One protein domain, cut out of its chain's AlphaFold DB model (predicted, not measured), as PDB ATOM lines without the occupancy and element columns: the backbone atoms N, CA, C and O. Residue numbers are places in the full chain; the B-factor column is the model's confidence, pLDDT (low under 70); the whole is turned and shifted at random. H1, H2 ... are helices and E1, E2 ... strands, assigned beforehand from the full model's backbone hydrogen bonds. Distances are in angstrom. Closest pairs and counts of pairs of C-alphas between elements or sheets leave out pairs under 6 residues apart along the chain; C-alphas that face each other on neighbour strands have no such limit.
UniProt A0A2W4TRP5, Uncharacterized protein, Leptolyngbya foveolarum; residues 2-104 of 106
ATOM      1  N   ALA A   2      53.414 -35.495   1.252       87.44
ATOM      2  CA  ALA A   2      54.693 -35.511   1.976       87.44
ATOM      3  C   ALA A   2      54.575 -34.982   3.420       87.44
ATOM      4  O   ALA A   2      54.842 -35.713   4.364       87.44
ATOM      5  N   GLN A   3      54.024 -33.776   3.600       89.00
ATOM      6  CA  GLN A   3      53.749 -33.211   4.931       89.00
ATOM      7  C   GLN A   3      52.865 -34.111   5.813       89.00
ATOM      8  O   GLN A   3      53.125 -34.247   7.001       89.00
ATOM      9  N   PHE A   4      51.851 -34.766   5.235       91.94
ATOM     10  CA  PHE A   4      50.992 -35.704   5.964       91.94
ATOM     11  C   PHE A   4      51.798 -36.898   6.487       91.94
ATOM     12  O   PHE A   4      51.704 -37.221   7.669       91.94
ATOM     13  N   CYS A   5      52.637 -37.502   5.639       93.38
ATOM     14  CA  CYS A   5      53.510 -38.612   6.028       93.38
ATOM     15  C   CYS A   5      54.442 -38.187   7.169       93.38
ATOM     16  O   CYS A   5      54.525 -38.886   8.170       93.38
ATOM     17  N   GLN A   6      55.046 -36.996   7.071       90.38
ATOM     18  CA  GLN A   6      55.898 -36.439   8.128       90.38
ATOM     19  C   GLN A   6      55.142 -36.253   9.448       90.38
ATOM     20  O   GLN A   6      55.596 -36.701  10.493       90.38
ATOM     21  N   SER A   7      53.954 -35.646   9.407       94.69
ATOM     22  CA  SER A   7      53.167 -35.382  10.620       94.69
ATOM     23  C   SER A   7      52.626 -36.640  11.303       94.69
ATOM     24  O   SER A   7      52.373 -36.626  12.502       94.69
ATOM     25  N   THR A   8      52.424 -37.720  10.544       95.69
ATOM     26  CA  THR A   8      51.801 -38.956  11.039       95.69
ATOM     27  C   THR A   8      52.803 -40.080  11.283       95.69
ATOM     28  O   THR A   8      52.446 -41.080  11.901       95.69
ATOM     29  N   GLY A   9      54.033 -39.959  10.775       93.75
ATOM     30  CA  GLY A   9      55.007 -41.051  10.755       93.75
ATOM     31  C   GLY A   9      54.592 -42.225   9.858       93.75
ATOM     32  O   GLY A   9      55.185 -43.300   9.936       93.75
ATOM     33  N   LEU A  10      53.577 -42.051   9.004       95.56
ATOM     34  CA  LEU A  10      53.090 -43.107   8.123       95.56
ATOM     35  C   LEU A  10      53.884 -43.144   6.819       95.56
ATOM     36  O   LEU A  10      54.020 -42.142   6.117       95.56
ATOM     37  N   LYS A  11      54.331 -44.346   6.453       94.75
ATOM     38  CA  LYS A  11      54.802 -44.656   5.103       94.75
ATOM     39  C   LYS A  11      53.594 -44.812   4.180       94.75
ATOM     40  O   LYS A  11      52.728 -45.644   4.440       94.75
ATOM     41  N   VAL A  12      53.562 -44.060   3.082       95.56
ATOM     42  CA  VAL A  12      52.450 -44.086   2.120       95.56
ATOM     43  C   VAL A  12      52.966 -44.453   0.737       95.56
ATOM     44  O   VAL A  12      53.863 -43.799   0.211       95.56
ATOM     45  N   GLN A  13      52.370 -45.478   0.130       95.38
ATOM     46  CA  GLN A  13      52.596 -45.823  -1.271       95.38
ATOM     47  C   GLN A  13      51.480 -45.229  -2.134       95.38
ATOM     48  O   GLN A  13      50.297 -45.471  -1.902       95.38
ATOM     49  N   LEU A  14      51.867 -44.439  -3.129       92.62
ATOM     50  CA  LEU A  14      50.990 -43.801  -4.099       92.62
ATOM     51  C   LEU A  14      51.166 -44.490  -5.449       92.62
ATOM     52  O   LEU A  14      52.176 -44.290  -6.121       92.62
ATOM     53  N   ILE A  15      50.164 -45.275  -5.845       91.00
ATOM     54  CA  ILE A  15      50.101 -45.913  -7.161       91.00
ATOM     55  C   ILE A  15      49.030 -45.204  -7.985       91.00
ATOM     56  O   ILE A  15      47.838 -45.273  -7.685       91.00
ATOM     57  N   TYR A  16      49.464 -44.516  -9.033       86.88
ATOM     58  CA  TYR A  16      48.600 -43.819  -9.971       86.88
ATOM     59  C   TYR A  16      48.262 -44.715 -11.160       86.88
ATOM     60  O   TYR A  16      49.130 -45.363 -11.744       86.88
ATOM     61  N   TYR A  17      46.996 -44.708 -11.571       86.00
ATOM     62  CA  TYR A  17      46.613 -45.318 -12.840       86.00
ATOM     63  C   TYR A  17      47.204 -44.511 -14.008       86.00
ATOM     64  O   TYR A  17      47.070 -43.283 -14.022       86.00
ATOM     65  N   PRO A  18      47.819 -45.166 -15.010       84.50
ATOM     66  CA  PRO A  18      48.234 -44.497 -16.236       84.50
ATOM     67  C   PRO A  18      47.041 -43.868 -16.984       84.50
ATOM     68  O   PRO A  18      45.887 -44.256 -16.765       84.50
ATOM     69  N   PRO A  19      47.290 -42.938 -17.925       85.06
ATOM     70  CA  PRO A  19      46.255 -42.387 -18.790       85.06
ATOM     71  C   PRO A  19      45.415 -43.489 -19.447       85.06
ATOM     72  O   PRO A  19      45.923 -44.568 -19.755       85.06
ATOM     73  N   TYR A  20      44.128 -43.208 -19.665       83.00
ATOM     74  CA  TYR A  20      43.158 -44.122 -20.288       83.00
ATOM     75  C   TYR A  20      42.811 -45.393 -19.486       83.00
ATOM     76  O   TYR A  20      42.163 -46.288 -20.017       83.00
ATOM     77  N   HIS A  21      43.174 -45.463 -18.198       83.56
ATOM     78  CA  HIS A  21      42.849 -46.598 -17.320       83.56
ATOM     79  C   HIS A  21      41.793 -46.277 -16.247       83.56
ATOM     80  O   HIS A  21      41.595 -47.075 -15.330       83.56
ATOM     81  N   SER A  22      41.073 -45.152 -16.359       78.19
ATOM     82  CA  SER A  22      40.051 -44.745 -15.377       78.19
ATOM     83  C   SER A  22      38.976 -45.813 -15.153       78.19
ATOM     84  O   SER A  22      38.574 -46.018 -14.016       78.19
ATOM     85  N   LYS A  23      38.608 -46.599 -16.177       80.19
ATOM     86  CA  LYS A  23      37.663 -47.732 -16.066       80.19
ATOM     87  C   LYS A  23      38.001 -48.717 -14.935       80.19
ATOM     88  O   LYS A  23      37.108 -49.373 -14.398       80.19
ATOM     89  N   TYR A  24      39.280 -48.856 -14.591       82.31
ATOM     90  CA  TYR A  24      39.732 -49.771 -13.544       82.31
ATOM     91  C   TYR A  24      39.795 -49.125 -12.159       82.31
ATOM     92  O   TYR A  24      39.877 -49.856 -11.170       82.31
ATOM     93  N   ASN A  25      39.719 -47.796 -12.074       85.44
ATOM     94  CA  ASN A  25      39.750 -47.073 -10.815       85.44
ATOM     95  C   ASN A  25      38.456 -47.354 -10.023       85.44
ATOM     96  O   ASN A  25      37.362 -47.043 -10.503       85.44
ATOM     97  N   PRO A  26      38.541 -47.942  -8.814       84.62
ATOM     98  CA  PRO A  26      37.366 -48.267  -8.013       84.62
ATOM     99  C   PRO A  26      36.457 -47.071  -7.719       84.62
ATOM    100  O   PRO A  26      35.254 -47.274  -7.554       84.62
ATOM    101  N   ILE A  27      37.003 -45.847  -7.685       87.31
ATOM    102  CA  ILE A  27      36.208 -44.644  -7.411       87.31
ATOM    103  C   ILE A  27      35.158 -44.381  -8.496       87.31
ATOM    104  O   ILE A  27      34.063 -43.934  -8.175       87.31
ATOM    105  N   GLU A  28      35.431 -44.743  -9.755       90.12
ATOM    106  CA  GLU A  28      34.474 -44.562 -10.855       90.12
ATOM    107  C   GLU A  28      33.205 -45.394 -10.642       90.12
ATOM    108  O   GLU A  28      32.114 -44.991 -11.034       90.12
ATOM    109  N   ARG A  29      33.318 -46.545  -9.964       90.00
ATOM    110  CA  ARG A  29      32.147 -47.366  -9.631       90.00
ATOM    111  C   ARG A  29      31.293 -46.736  -8.530       90.00
ATOM    112  O   ARG A  29      30.073 -46.845  -8.594       90.00
ATOM    113  N   CYS A  30      31.922 -46.060  -7.566       91.81
ATOM    114  CA  CYS A  30      31.208 -45.276  -6.558       91.81
ATOM    115  C   CYS A  30      30.415 -44.143  -7.225       91.81
ATOM    116  O   CYS A  30      29.228 -43.980  -6.955       91.81
ATOM    117  N   TRP A  31      31.035 -43.435  -8.176       92.06
ATOM    118  CA  TRP A  31      30.356 -42.390  -8.943       92.06
ATOM    119  C   TRP A  31      29.184 -42.922  -9.760       92.06
ATOM    120  O   TRP A  31      28.106 -42.338  -9.706       92.06
ATOM    121  N   ALA A  32      29.343 -44.062 -10.433       91.94
ATOM    122  CA  ALA A  32      28.242 -44.698 -11.153       91.94
ATOM    123  C   ALA A  32      27.083 -45.106 -10.220       91.94
ATOM    124  O   ALA A  32      25.916 -45.013 -10.593       91.94
ATOM    125  N   ALA A  33      27.378 -45.559  -8.996       93.38
ATOM    126  CA  ALA A  33      26.347 -45.871  -8.009       93.38
ATOM    127  C   ALA A  33      25.598 -44.613  -7.546       93.38
ATOM    128  O   ALA A  33      24.368 -44.628  -7.508       93.38
ATOM    129  N   LEU A  34      26.316 -43.520  -7.265       95.12
ATOM    130  CA  LEU A  34      25.710 -42.228  -6.935       95.12
ATOM    131  C   LEU A  34      24.835 -41.711  -8.084       95.12
ATOM    132  O   LEU A  34      23.697 -41.304  -7.853       95.12
ATOM    133  N   GLU A  35      25.344 -41.784  -9.316       94.94
ATOM    134  CA  GLU A  35      24.636 -41.366 -10.527       94.94
ATOM    135  C   GLU A  35      23.306 -42.102 -10.695       94.94
ATOM    136  O   GLU A  35      22.281 -41.483 -10.983       94.94
ATOM    137  N   ASN A  36      23.307 -43.413 -10.458       94.81
ATOM    138  CA  ASN A  36      22.090 -44.218 -10.483       94.81
ATOM    139  C   ASN A  36      21.153 -43.895  -9.311       94.81
ATOM    140  O   ASN A  36      19.939 -43.874  -9.498       94.81
ATOM    141  N   TYR A  37      21.693 -43.643  -8.116       95.25
ATOM    142  CA  TYR A  37      20.901 -43.426  -6.904       95.25
ATOM    143  C   TYR A  37      20.020 -42.177  -6.988       95.25
ATOM    144  O   TYR A  37      18.841 -42.227  -6.646       95.25
ATOM    145  N   TRP A  38      20.574 -41.066  -7.470       95.62
ATOM    146  CA  TRP A  38      19.835 -39.812  -7.612       95.62
ATOM    147  C   TRP A  38      19.243 -39.615  -9.018       95.62
ATOM    148  O   TRP A  38      18.824 -38.510  -9.372       95.62
ATOM    149  N   ASN A  39      19.227 -40.662  -9.853       95.31
ATOM    150  CA  ASN A  39      18.687 -40.582 -11.208       95.31
ATOM    151  C   ASN A  39      17.192 -40.211 -11.162       95.31
ATOM    152  O   ASN A  39      16.415 -40.800 -10.414       95.31
ATOM    153  N   GLY A  40      16.795 -39.199 -11.937       93.44
ATOM    154  CA  GLY A  40      15.422 -38.683 -11.951       93.44
ATOM    155  C   GLY A  40      15.071 -37.748 -10.786       93.44
ATOM    156  O   GLY A  40      13.946 -37.254 -10.723       93.44
ATOM    157  N   THR A  41      16.015 -37.465  -9.884       94.06
ATOM    158  CA  THR A  41      15.819 -36.512  -8.782       94.06
ATOM    159  C   THR A  41      16.175 -35.089  -9.211       94.06
ATOM    160  O   THR A  41      17.017 -34.867 -10.081       94.06
ATOM    161  N   MET A  42      15.530 -34.092  -8.599       94.50
ATOM    162  CA  MET A  42      15.825 -32.684  -8.866       94.50
ATOM    163  C   MET A  42      16.877 -32.164  -7.877       94.50
ATOM    164  O   MET A  42      16.574 -31.892  -6.717       94.50
ATOM    165  N   LEU A  43      18.111 -31.991  -8.349       94.88
ATOM    166  CA  LEU A  43      19.249 -31.484  -7.570       94.88
ATOM    167  C   LEU A  43      19.410 -29.967  -7.755       94.88
ATOM    168  O   LEU A  43      20.417 -29.482  -8.263       94.88
ATOM    169  N   ASN A  44      18.370 -29.211  -7.412       95.81
ATOM    170  CA  ASN A  44      18.307 -27.761  -7.638       95.81
ATOM    171  C   ASN A  44      19.014 -26.915  -6.565       95.81
ATOM    172  O   ASN A  44      19.217 -25.721  -6.774       95.81
ATOM    173  N   THR A  45      19.369 -27.510  -5.428       96.69
ATOM    174  CA  THR A  45      20.053 -26.839  -4.321       96.69
ATOM    175  C   THR A  45      21.253 -27.656  -3.859       96.69
ATOM    176  O   THR A  45      21.324 -28.870  -4.080       96.69
ATOM    177  N   ILE A  46      22.199 -26.980  -3.206       95.12
ATOM    178  CA  ILE A  46      23.368 -27.625  -2.600       95.12
ATOM    179  C   ILE A  46      22.896 -28.602  -1.522       95.12
ATOM    180  O   ILE A  46      23.359 -29.739  -1.469       95.12
ATOM    181  N   GLU A  47      21.925 -28.190  -0.714       95.69
ATOM    182  CA  GLU A  47      21.332 -28.987   0.354       95.69
ATOM    183  C   GLU A  47      20.724 -30.279  -0.192       95.69
ATOM    184  O   GLU A  47      21.011 -31.356   0.333       95.69
ATOM    185  N   SER A  48      19.947 -30.198  -1.279       95.25
ATOM    186  CA  SER A  48      19.391 -31.378  -1.947       95.25
ATOM    187  C   SER A  48      20.503 -32.317  -2.419       95.25
ATOM    188  O   SER A  48      20.459 -33.512  -2.130       95.25
ATOM    189  N   ALA A  49      21.527 -31.797  -3.100       95.25
ATOM    190  CA  ALA A  49      22.641 -32.609  -3.587       95.25
ATOM    191  C   ALA A  49      23.406 -33.301  -2.446       95.25
ATOM    192  O   ALA A  49      23.702 -34.492  -2.542       95.25
ATOM    193  N   LEU A  50      23.671 -32.589  -1.347       96.00
ATOM    194  CA  LEU A  50      24.335 -33.140  -0.164       96.00
ATOM    195  C   LEU A  50      23.497 -34.233   0.502       96.00
ATOM    196  O   LEU A  50      24.039 -35.274   0.862       96.00
ATOM    197  N   GLN A  51      22.186 -34.029   0.649       94.38
ATOM    198  CA  GLN A  51      21.296 -35.022   1.256       94.38
ATOM    199  C   GLN A  51      21.207 -36.303   0.427       94.38
ATOM    200  O   GLN A  51      21.243 -37.393   0.995       94.38
ATOM    201  N   TRP A  52      21.112 -36.189  -0.900       95.50
ATOM    202  CA  TRP A  52      21.127 -37.352  -1.789       95.50
ATOM    203  C   TRP A  52      22.479 -38.062  -1.750       95.50
ATOM    204  O   TRP A  52      22.528 -39.276  -1.564       95.50
ATOM    205  N   ALA A  53      23.581 -37.316  -1.837       95.19
ATOM    206  CA  ALA A  53      24.914 -37.895  -1.742       95.19
ATOM    207  C   ALA A  53      25.154 -38.589  -0.393       95.19
ATOM    208  O   ALA A  53      25.758 -39.649  -0.375       95.19
ATOM    209  N   ALA A  54      24.664 -38.047   0.725       94.94
ATOM    210  CA  ALA A  54      24.852 -38.632   2.057       94.94
ATOM    211  C   ALA A  54      24.001 -39.889   2.306       94.94
ATOM    212  O   ALA A  54      24.352 -40.703   3.152       94.94
ATOM    213  N   LYS A  55      22.885 -40.051   1.584       94.44
ATOM    214  CA  LYS A  55      21.952 -41.178   1.755       94.44
ATOM    215  C   LYS A  55      22.173 -42.334   0.786       94.44
ATOM    216  O   LYS A  55      21.506 -43.361   0.913       94.44
ATOM    217  N   MET A  56      23.073 -42.193  -0.190       94.44
ATOM    218  CA  MET A  56      23.437 -43.342  -1.018       94.44
ATOM    219  C   MET A  56      24.111 -44.421  -0.161       94.44
ATOM    220  O   MET A  56      24.701 -44.138   0.879       94.44
ATOM    221  N   THR A  57      24.103 -45.661  -0.642       93.62
ATOM    222  CA  THR A  57      24.897 -46.740  -0.050       93.62
ATOM    223  C   THR A  57      25.950 -47.204  -1.045       93.62
ATOM    224  O   THR A  57      25.629 -47.563  -2.178       93.62
ATOM    225  N   TRP A  58      27.207 -47.260  -0.610       92.50
ATOM    226  CA  TRP A  58      28.319 -47.799  -1.386       92.50
ATOM    227  C   TRP A  58      29.024 -48.905  -0.598       92.50
ATOM    228  O   TRP A  58      29.502 -48.682   0.511       92.50
ATOM    229  N   ASN A  59      29.076 -50.121  -1.153       90.81
ATOM    230  CA  ASN A  59      29.629 -51.314  -0.486       90.81
ATOM    231  C   ASN A  59      29.067 -51.571   0.931       90.81
ATOM    232  O   ASN A  59      29.783 -52.058   1.800       90.81
ATOM    233  N   GLY A  60      27.791 -51.247   1.162       91.81
ATOM    234  CA  GLY A  60      27.133 -51.416   2.463       91.81
ATOM    235  C   GLY A  60      27.361 -50.274   3.459       91.81
ATOM    236  O   GLY A  60      26.881 -50.366   4.584       91.81
ATOM    237  N   PHE A  61      28.052 -49.204   3.058       91.88
ATOM    238  CA  PHE A  61      28.318 -48.040   3.901       91.88
ATOM    239  C   PHE A  61      27.640 -46.785   3.352       91.88
ATOM    240  O   PHE A  61      27.618 -46.557   2.139       91.88
ATOM    241  N   GLU A  62      27.123 -45.958   4.256       91.62
ATOM    242  CA  GLU A  62      26.725 -44.586   3.943       91.62
ATOM    243  C   GLU A  62      27.982 -43.703   3.874       91.62
ATOM    244  O   GLU A  62      28.877 -43.827   4.720       91.62
ATOM    245  N   PRO A  63      28.113 -42.841   2.856       93.44
ATOM    246  CA  PRO A  63      29.277 -41.989   2.705       93.44
ATOM    247  C   PRO A  63      29.247 -40.820   3.692       93.44
ATOM    248  O   PRO A  63      28.209 -40.226   3.976       93.44
ATOM    249  N   LEU A  64      30.434 -40.412   4.137       93.69
ATOM    250  CA  LEU A  64      30.615 -39.137   4.818       93.69
ATOM    251  C   LEU A  64      30.748 -38.026   3.771       93.69
ATOM    252  O   LEU A  64      31.668 -38.047   2.952       93.69
ATOM    253  N   VAL A  65      29.835 -37.055   3.800       93.94
ATOM    254  CA  VAL A  65      29.775 -35.971   2.812       93.94
ATOM    255  C   VAL A  65      29.983 -34.626   3.496       93.94
ATOM    256  O   VAL A  65      29.306 -34.297   4.469       93.94
ATOM    257  N   HIS A  66      30.903 -33.828   2.953       93.06
ATOM    258  CA  HIS A  66      31.186 -32.474   3.413       93.06
ATOM    259  C   HIS A  66      31.126 -31.495   2.247       93.06
ATOM    260  O   HIS A  66      31.687 -31.750   1.180       93.06
ATOM    261  N   LEU A  67      30.474 -30.355   2.472       94.06
ATOM    262  CA  LEU A  67      30.537 -29.230   1.552       94.06
ATOM    263  C   LEU A  67      31.884 -28.528   1.719       94.06
ATOM    264  O   LEU A  67      32.241 -28.117   2.821       94.06
ATOM    265  N   VAL A  68      32.622 -28.380   0.621       91.06
ATOM    266  CA  VAL A  68      33.813 -27.528   0.584       91.06
ATOM    267  C   VAL A  68      33.387 -26.175   0.038       91.06
ATOM    268  O   VAL A  68      33.097 -26.040  -1.149       91.06
ATOM    269  N   GLU A  69      33.319 -25.188   0.922       91.19
ATOM    270  CA  GLU A  69      32.979 -23.817   0.562       91.19
ATOM    271  C   GLU A  69      34.207 -23.052   0.053       91.19
ATOM    272  O   GLU A  69      35.346 -23.303   0.453       91.19
ATOM    273  N   GLY A  70      33.965 -22.081  -0.826       88.81
ATOM    274  CA  GLY A  70      34.999 -21.218  -1.387       88.81
ATOM    275  C   GLY A  70      35.451 -21.617  -2.789       88.81
ATOM    276  O   GLY A  70      34.979 -22.570  -3.406       88.81
ATOM    277  N   ASN A  71      36.376 -20.826  -3.326       85.94
ATOM    278  CA  ASN A  71      36.910 -21.059  -4.658       85.94
ATOM    279  C   ASN A  71      38.007 -22.116  -4.585       85.94
ATOM    280  O   ASN A  71      38.997 -21.918  -3.888       85.94
ATOM    281  N   TYR A  72      37.862 -23.197  -5.352       83.88
ATOM    282  CA  TYR A  72      38.952 -24.139  -5.570       83.88
ATOM    283  C   TYR A  72      39.869 -23.597  -6.680       83.88
ATOM    284  O   TYR A  72      39.488 -23.653  -7.858       83.88
ATOM    285  N   PRO A  73      41.048 -23.033  -6.355       85.38
ATOM    286  CA  PRO A  73      41.961 -22.501  -7.357       85.38
ATOM    287  C   PRO A  73      42.401 -23.609  -8.317       85.38
ATOM    288  O   PRO A  73      43.053 -24.586  -7.943       85.38
ATOM    289  N   LYS A  74      42.032 -23.456  -9.589       83.94
ATOM    290  CA  LYS A  74      42.448 -24.363 -10.660       83.94
ATOM    291  C   LYS A  74      43.827 -23.948 -11.170       83.94
ATOM    292  O   LYS A  74      44.186 -22.775 -11.124       83.94
ATOM    293  N   THR A  75      44.586 -24.910 -11.694       84.38
ATOM    294  CA  THR A  75      45.885 -24.651 -12.349       84.38
ATOM    295  C   THR A  75      46.986 -24.169 -11.394       84.38
ATOM    296  O   THR A  75      47.933 -23.510 -11.819       84.38
ATOM    297  N   ILE A  76      46.925 -24.534 -10.109       85.12
ATOM    298  CA  ILE A  76      48.086 -24.352  -9.232       85.12
ATOM    299  C   ILE A  76      49.201 -25.291  -9.701       85.12
ATOM    300  O   ILE A  76      49.034 -26.510  -9.729       85.12
ATOM    301  N   LYS A  77      50.347 -24.715 -10.067       85.81
ATOM    302  CA  LYS A  77      51.596 -25.447 -10.283       85.81
ATOM    303  C   LYS A  77      52.536 -25.127  -9.133       85.81
ATOM    304  O   LYS A  77      52.801 -23.959  -8.875       85.81
ATOM    305  N   VAL A  78      53.037 -26.164  -8.471       85.06
ATOM    306  CA  VAL A  78      54.074 -26.011  -7.446       85.06
ATOM    307  C   VAL A  78      55.379 -25.598  -8.143       85.06
ATOM    308  O   VAL A  78      55.754 -26.249  -9.127       85.06
ATOM    309  N   PRO A  79      56.058 -24.524  -7.697       91.94
ATOM    310  CA  PRO A  79      57.379 -24.159  -8.199       91.94
ATOM    311  C   PRO A  79      58.375 -25.315  -8.060       91.94
ATOM    312  O   PRO A  79      58.300 -26.105  -7.121       91.94
ATOM    313  N   LYS A  80      59.329 -25.419  -8.992       90.81
ATOM    314  CA  LYS A  80      60.289 -26.537  -9.012       90.81
ATOM    315  C   LYS A  80      61.131 -26.613  -7.738       90.81
ATOM    316  O   LYS A  80      61.332 -27.709  -7.229       90.81
ATOM    317  N   ASP A  81      61.568 -25.470  -7.220       92.25
ATOM    318  CA  ASP A  81      62.438 -25.410  -6.040       92.25
ATOM    319  C   ASP A  81      61.703 -25.872  -4.776       92.25
ATOM    320  O   ASP A  81      62.248 -26.628  -3.973       92.25
ATOM    321  N   GLU A  82      60.427 -25.495  -4.638       89.75
ATOM    322  CA  GLU A  82      59.570 -25.973  -3.550       89.75
ATOM    323  C   GLU A  82      59.292 -27.473  -3.667       89.75
ATOM    324  O   GLU A  82      59.307 -28.191  -2.668       89.75
ATOM    325  N   LEU A  83      59.054 -27.965  -4.887       88.62
ATOM    326  CA  LEU A  83      58.795 -29.380  -5.128       88.62
ATOM    327  C   LEU A  83      60.026 -30.244  -4.825       88.62
ATOM    328  O   LEU A  83      59.881 -31.310  -4.226       88.62
ATOM    329  N   ALA A  84      61.224 -29.772  -5.181       89.25
ATOM    330  CA  ALA A  84      62.482 -30.493  -5.002       89.25
ATOM    331  C   ALA A  84      62.746 -30.881  -3.539       89.25
ATOM    332  O   ALA A  84      63.288 -31.954  -3.279       89.25
ATOM    333  N   LEU A  85      62.320 -30.052  -2.577       87.94
ATOM    334  CA  LEU A  85      62.407 -30.371  -1.148       87.94
ATOM    335  C   LEU A  85      61.613 -31.640  -0.798       87.94
ATOM    336  O   LEU A  85      62.074 -32.475  -0.025       87.94
ATOM    337  N   TYR A  86      60.426 -31.799  -1.381       86.00
ATOM    338  CA  TYR A  86      59.564 -32.951  -1.126       86.00
ATOM    339  C   TYR A  86      59.967 -34.181  -1.944       86.00
ATOM    340  O   TYR A  86      59.794 -35.303  -1.469       86.00
ATOM    341  N   GLU A  87      60.518 -33.995  -3.148       87.75
ATOM    342  CA  GLU A  87      60.969 -35.095  -4.013       87.75
ATOM    343  C   GLU A  87      62.085 -35.936  -3.384       87.75
ATOM    344  O   GLU A  87      62.180 -37.126  -3.674       87.75
ATOM    345  N   GLN A  88      62.878 -35.372  -2.469       87.31
ATOM    346  CA  GLN A  88      63.905 -36.118  -1.725       87.31
ATOM    347  C   GLN A  88      63.327 -37.286  -0.911       87.31
ATOM    348  O   GLN A  88      64.020 -38.266  -0.649       87.31
ATOM    349  N   GLN A  89      62.050 -37.204  -0.526       88.25
ATOM    350  CA  GLN A  89      61.353 -38.226   0.261       88.25
ATOM    351  C   GLN A  89      60.693 -39.297  -0.619       88.25
ATOM    352  O   GLN A  89      60.106 -40.253  -0.106       88.25
ATOM    353  N   TRP A  90      60.722 -39.120  -1.942       91.75
ATOM    354  CA  TRP A  90      60.021 -39.972  -2.895       91.75
ATOM    355  C   TRP A  90      60.919 -41.113  -3.358       91.75
ATOM    356  O   TRP A  90      61.828 -40.943  -4.166       91.75
ATOM    357  N   GLN A  91      60.600 -42.315  -2.905       94.56
ATOM    358  CA  GLN A  91      61.188 -43.552  -3.393       94.56
ATOM    359  C   GLN A  91      60.362 -44.049  -4.579       94.56
ATOM    360  O   GLN A  91      59.258 -44.572  -4.415       94.56
ATOM    361  N   ARG A  92      60.869 -43.835  -5.794       94.75
ATOM    362  CA  ARG A  92      60.214 -44.299  -7.023       94.75
ATOM    363  C   ARG A  92      60.450 -45.793  -7.223       94.75
ATOM    364  O   ARG A  92      61.555 -46.282  -7.012       94.75
ATOM    365  N   SER A  93      59.415 -46.493  -7.670       95.38
ATOM    366  CA  SER A  93      59.508 -47.896  -8.075       95.38
ATOM    367  C   SER A  93      60.451 -48.073  -9.266       95.38
ATOM    368  O   SER A  93      60.421 -47.276 -10.203       95.38
ATOM    369  N   GLU A  94      61.243 -49.146  -9.272       95.50
ATOM    370  CA  GLU A  94      62.104 -49.499 -10.411       95.50
ATOM    371  C   GLU A  94      61.284 -49.902 -11.644       95.50
ATOM    372  O   GLU A  94      61.652 -49.597 -12.776       95.50
ATOM    373  N   GLN A  95      60.140 -50.556 -11.424       94.25
ATOM    374  CA  GLN A  95      59.285 -51.066 -12.496       94.25
ATOM    375  C   GLN A  95      58.353 -49.985 -13.051       94.25
ATOM    376  O   GLN A  95      58.112 -49.925 -14.257       94.25
ATOM    377  N   LEU A  96      57.824 -49.120 -12.179       92.69
ATOM    378  CA  LEU A  96      56.845 -48.089 -12.535       92.69
ATOM    379  C   LEU A  96      57.241 -46.706 -11.991       92.69
ATOM    380  O   LEU A  96      56.453 -46.071 -11.290       92.69
ATOM    381  N   PRO A  97      58.415 -46.159 -12.358       91.88
ATOM    382  CA  PRO A  97      58.963 -44.953 -11.730       91.88
ATOM    383  C   PRO A  97      58.084 -43.709 -11.889       91.88
ATOM    384  O   PRO A  97      58.174 -42.779 -11.091       91.88
ATOM    385  N   LYS A  98      57.232 -43.666 -12.920       91.00
ATOM    386  CA  LYS A  98      56.298 -42.554 -13.161       91.00
ATOM    387  C   LYS A  98      55.020 -42.636 -12.326       91.00
ATOM    388  O   LYS A  98      54.407 -41.601 -12.093       91.00
ATOM    389  N   TRP A  99      54.618 -43.836 -11.921       91.88
ATOM    390  CA  TRP A  99      53.267 -44.113 -11.427       91.88
ATOM    391  C   TRP A  99      53.247 -44.648 -10.002       91.88
ATOM    392  O   TRP A  99      52.241 -44.482  -9.330       91.88
ATOM    393  N   ASP A 100      54.334 -45.260  -9.544       94.50
ATOM    394  CA  ASP A 100      54.456 -45.856  -8.219       94.50
ATOM    395  C   ASP A 100      55.553 -45.131  -7.436       94.50
ATOM    396  O   ASP A 100      56.745 -45.182  -7.772       94.50
ATOM    397  N   ILE A 101      55.109 -44.388  -6.425       95.12
ATOM    398  CA  ILE A 101      55.944 -43.564  -5.561       95.12
ATOM    399  C   ILE A 101      55.635 -43.926  -4.118       95.12
ATOM    400  O   ILE A 101      54.506 -43.788  -3.654       95.12
ATOM    401  N   THR A 102      56.655 -44.316  -3.376       95.94
ATOM    402  CA  THR A 102      56.574 -44.487  -1.932       95.94
ATOM    403  C   THR A 102      57.144 -43.256  -1.246       95.94
ATOM    404  O   THR A 102      58.285 -42.879  -1.486       95.94
ATOM    405  N   ILE A 103      56.358 -42.627  -0.380       94.81
ATOM    406  CA  ILE A 103      56.812 -41.536   0.478       94.81
ATOM    407  C   ILE A 103      57.126 -42.129   1.845       94.81
ATOM    408  O   ILE A 103      56.256 -42.723   2.490       94.81
ATOM    409  N   VAL A 104      58.376 -41.974   2.270       90.69
ATOM    410  CA  VAL A 104      58.838 -42.426   3.582       90.69
ATOM    411  C   VAL A 104      59.025 -41.195   4.474       90.69
ATOM    412  O   VAL A 104      59.700 -40.254   4.047       90.69
TER     413      VAL A 104
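This is residues 2 to 104 of the 106 residues of an uncharacterized protein of Leptolyngbya foveolarum (UniProt A0A2W4TRP5). The domain is an open, elongated frame with two lobes at its ends: a small three-stranded sheet of E1, E3 and E2 with the short helices H1 and H4 near it, and, far from these, the helices H2 and H3, set at a wide angle to each other. Two strands of chain join the lobes across a hollow middle, residues 16 to 25 and the long stretch 56 to 79, and residues 19 to 24 and 68 to 84 stand free, of which 80 to 84 belong to H4. The printed part has 103 residues with four named helices and three named strands, in the order H1 E1 H2 H3 H4 E2 E3; the sheet's order is E1, E3, E2, all antiparallel. The class is mixed, helices and strands, with under half of the residues in named elements. The whole is loose, with a radius of gyration of the C-alphas of 18.4 A, and spans 49 by 32 by 28 A.

H1 is residues 2 to 8, beginning at C-alpha 2 at (54.693, -35.511, 1.976). E1, residues 12 to 15, is 9.7 A long. H2, residues 26 to 37, is the longest helix at 17.2 A and begins at C-alpha 26 at (37.366, -48.267, -8.013). H3, residues 46 to 55, is 14.3 A long. H4 is residues 80 to 87 and 9.9 A long. E2 is residues 90 to 92, and E3, residues 100 to 103, ends at C-alpha 103 at (56.812, -41.536, 0.478).

H1 is on the sheet but only grazes it, with its residues 2 to 6; the closest C-alphas of H1 and E3 are those of Ala 2 and Ile 103, 6.6 A apart. E1 and E3 are antiparallel at 165 degrees, with N 14 and O 101 within hydrogen-bond range at 2.8 A. E2 and E3 form a hairpin, antiparallel at 152 degrees, with N 91 and O 102 at 2.8 A. H4 is not on the sheet; it is close to H1 but not clearly touching, the closest C-alphas, Ala 2 and Tyr 86, being 6.3 A apart. H2 and H3 are near each other, close but not clearly touching, with C-alphas 34 and 53 closest at 6.8 A; they are only just about perpendicular, at 70.4 degrees. H3 and H4 are apart. Each O i to N i+4 pair is within range in H1 and H3, 7 of 8 in H2 and 2 of 4 in H4.

The C-alphas farthest apart, Gly 40 and Gln 88, are 49.6 A from each other, while those of Ala 2 and Val 104 are 8.2 A apart. The printed part has no cut. The link from H3 to H4, 24 residues, is long. The mean pLDDT of the printed part is 91.3, and no printed residue is under 70.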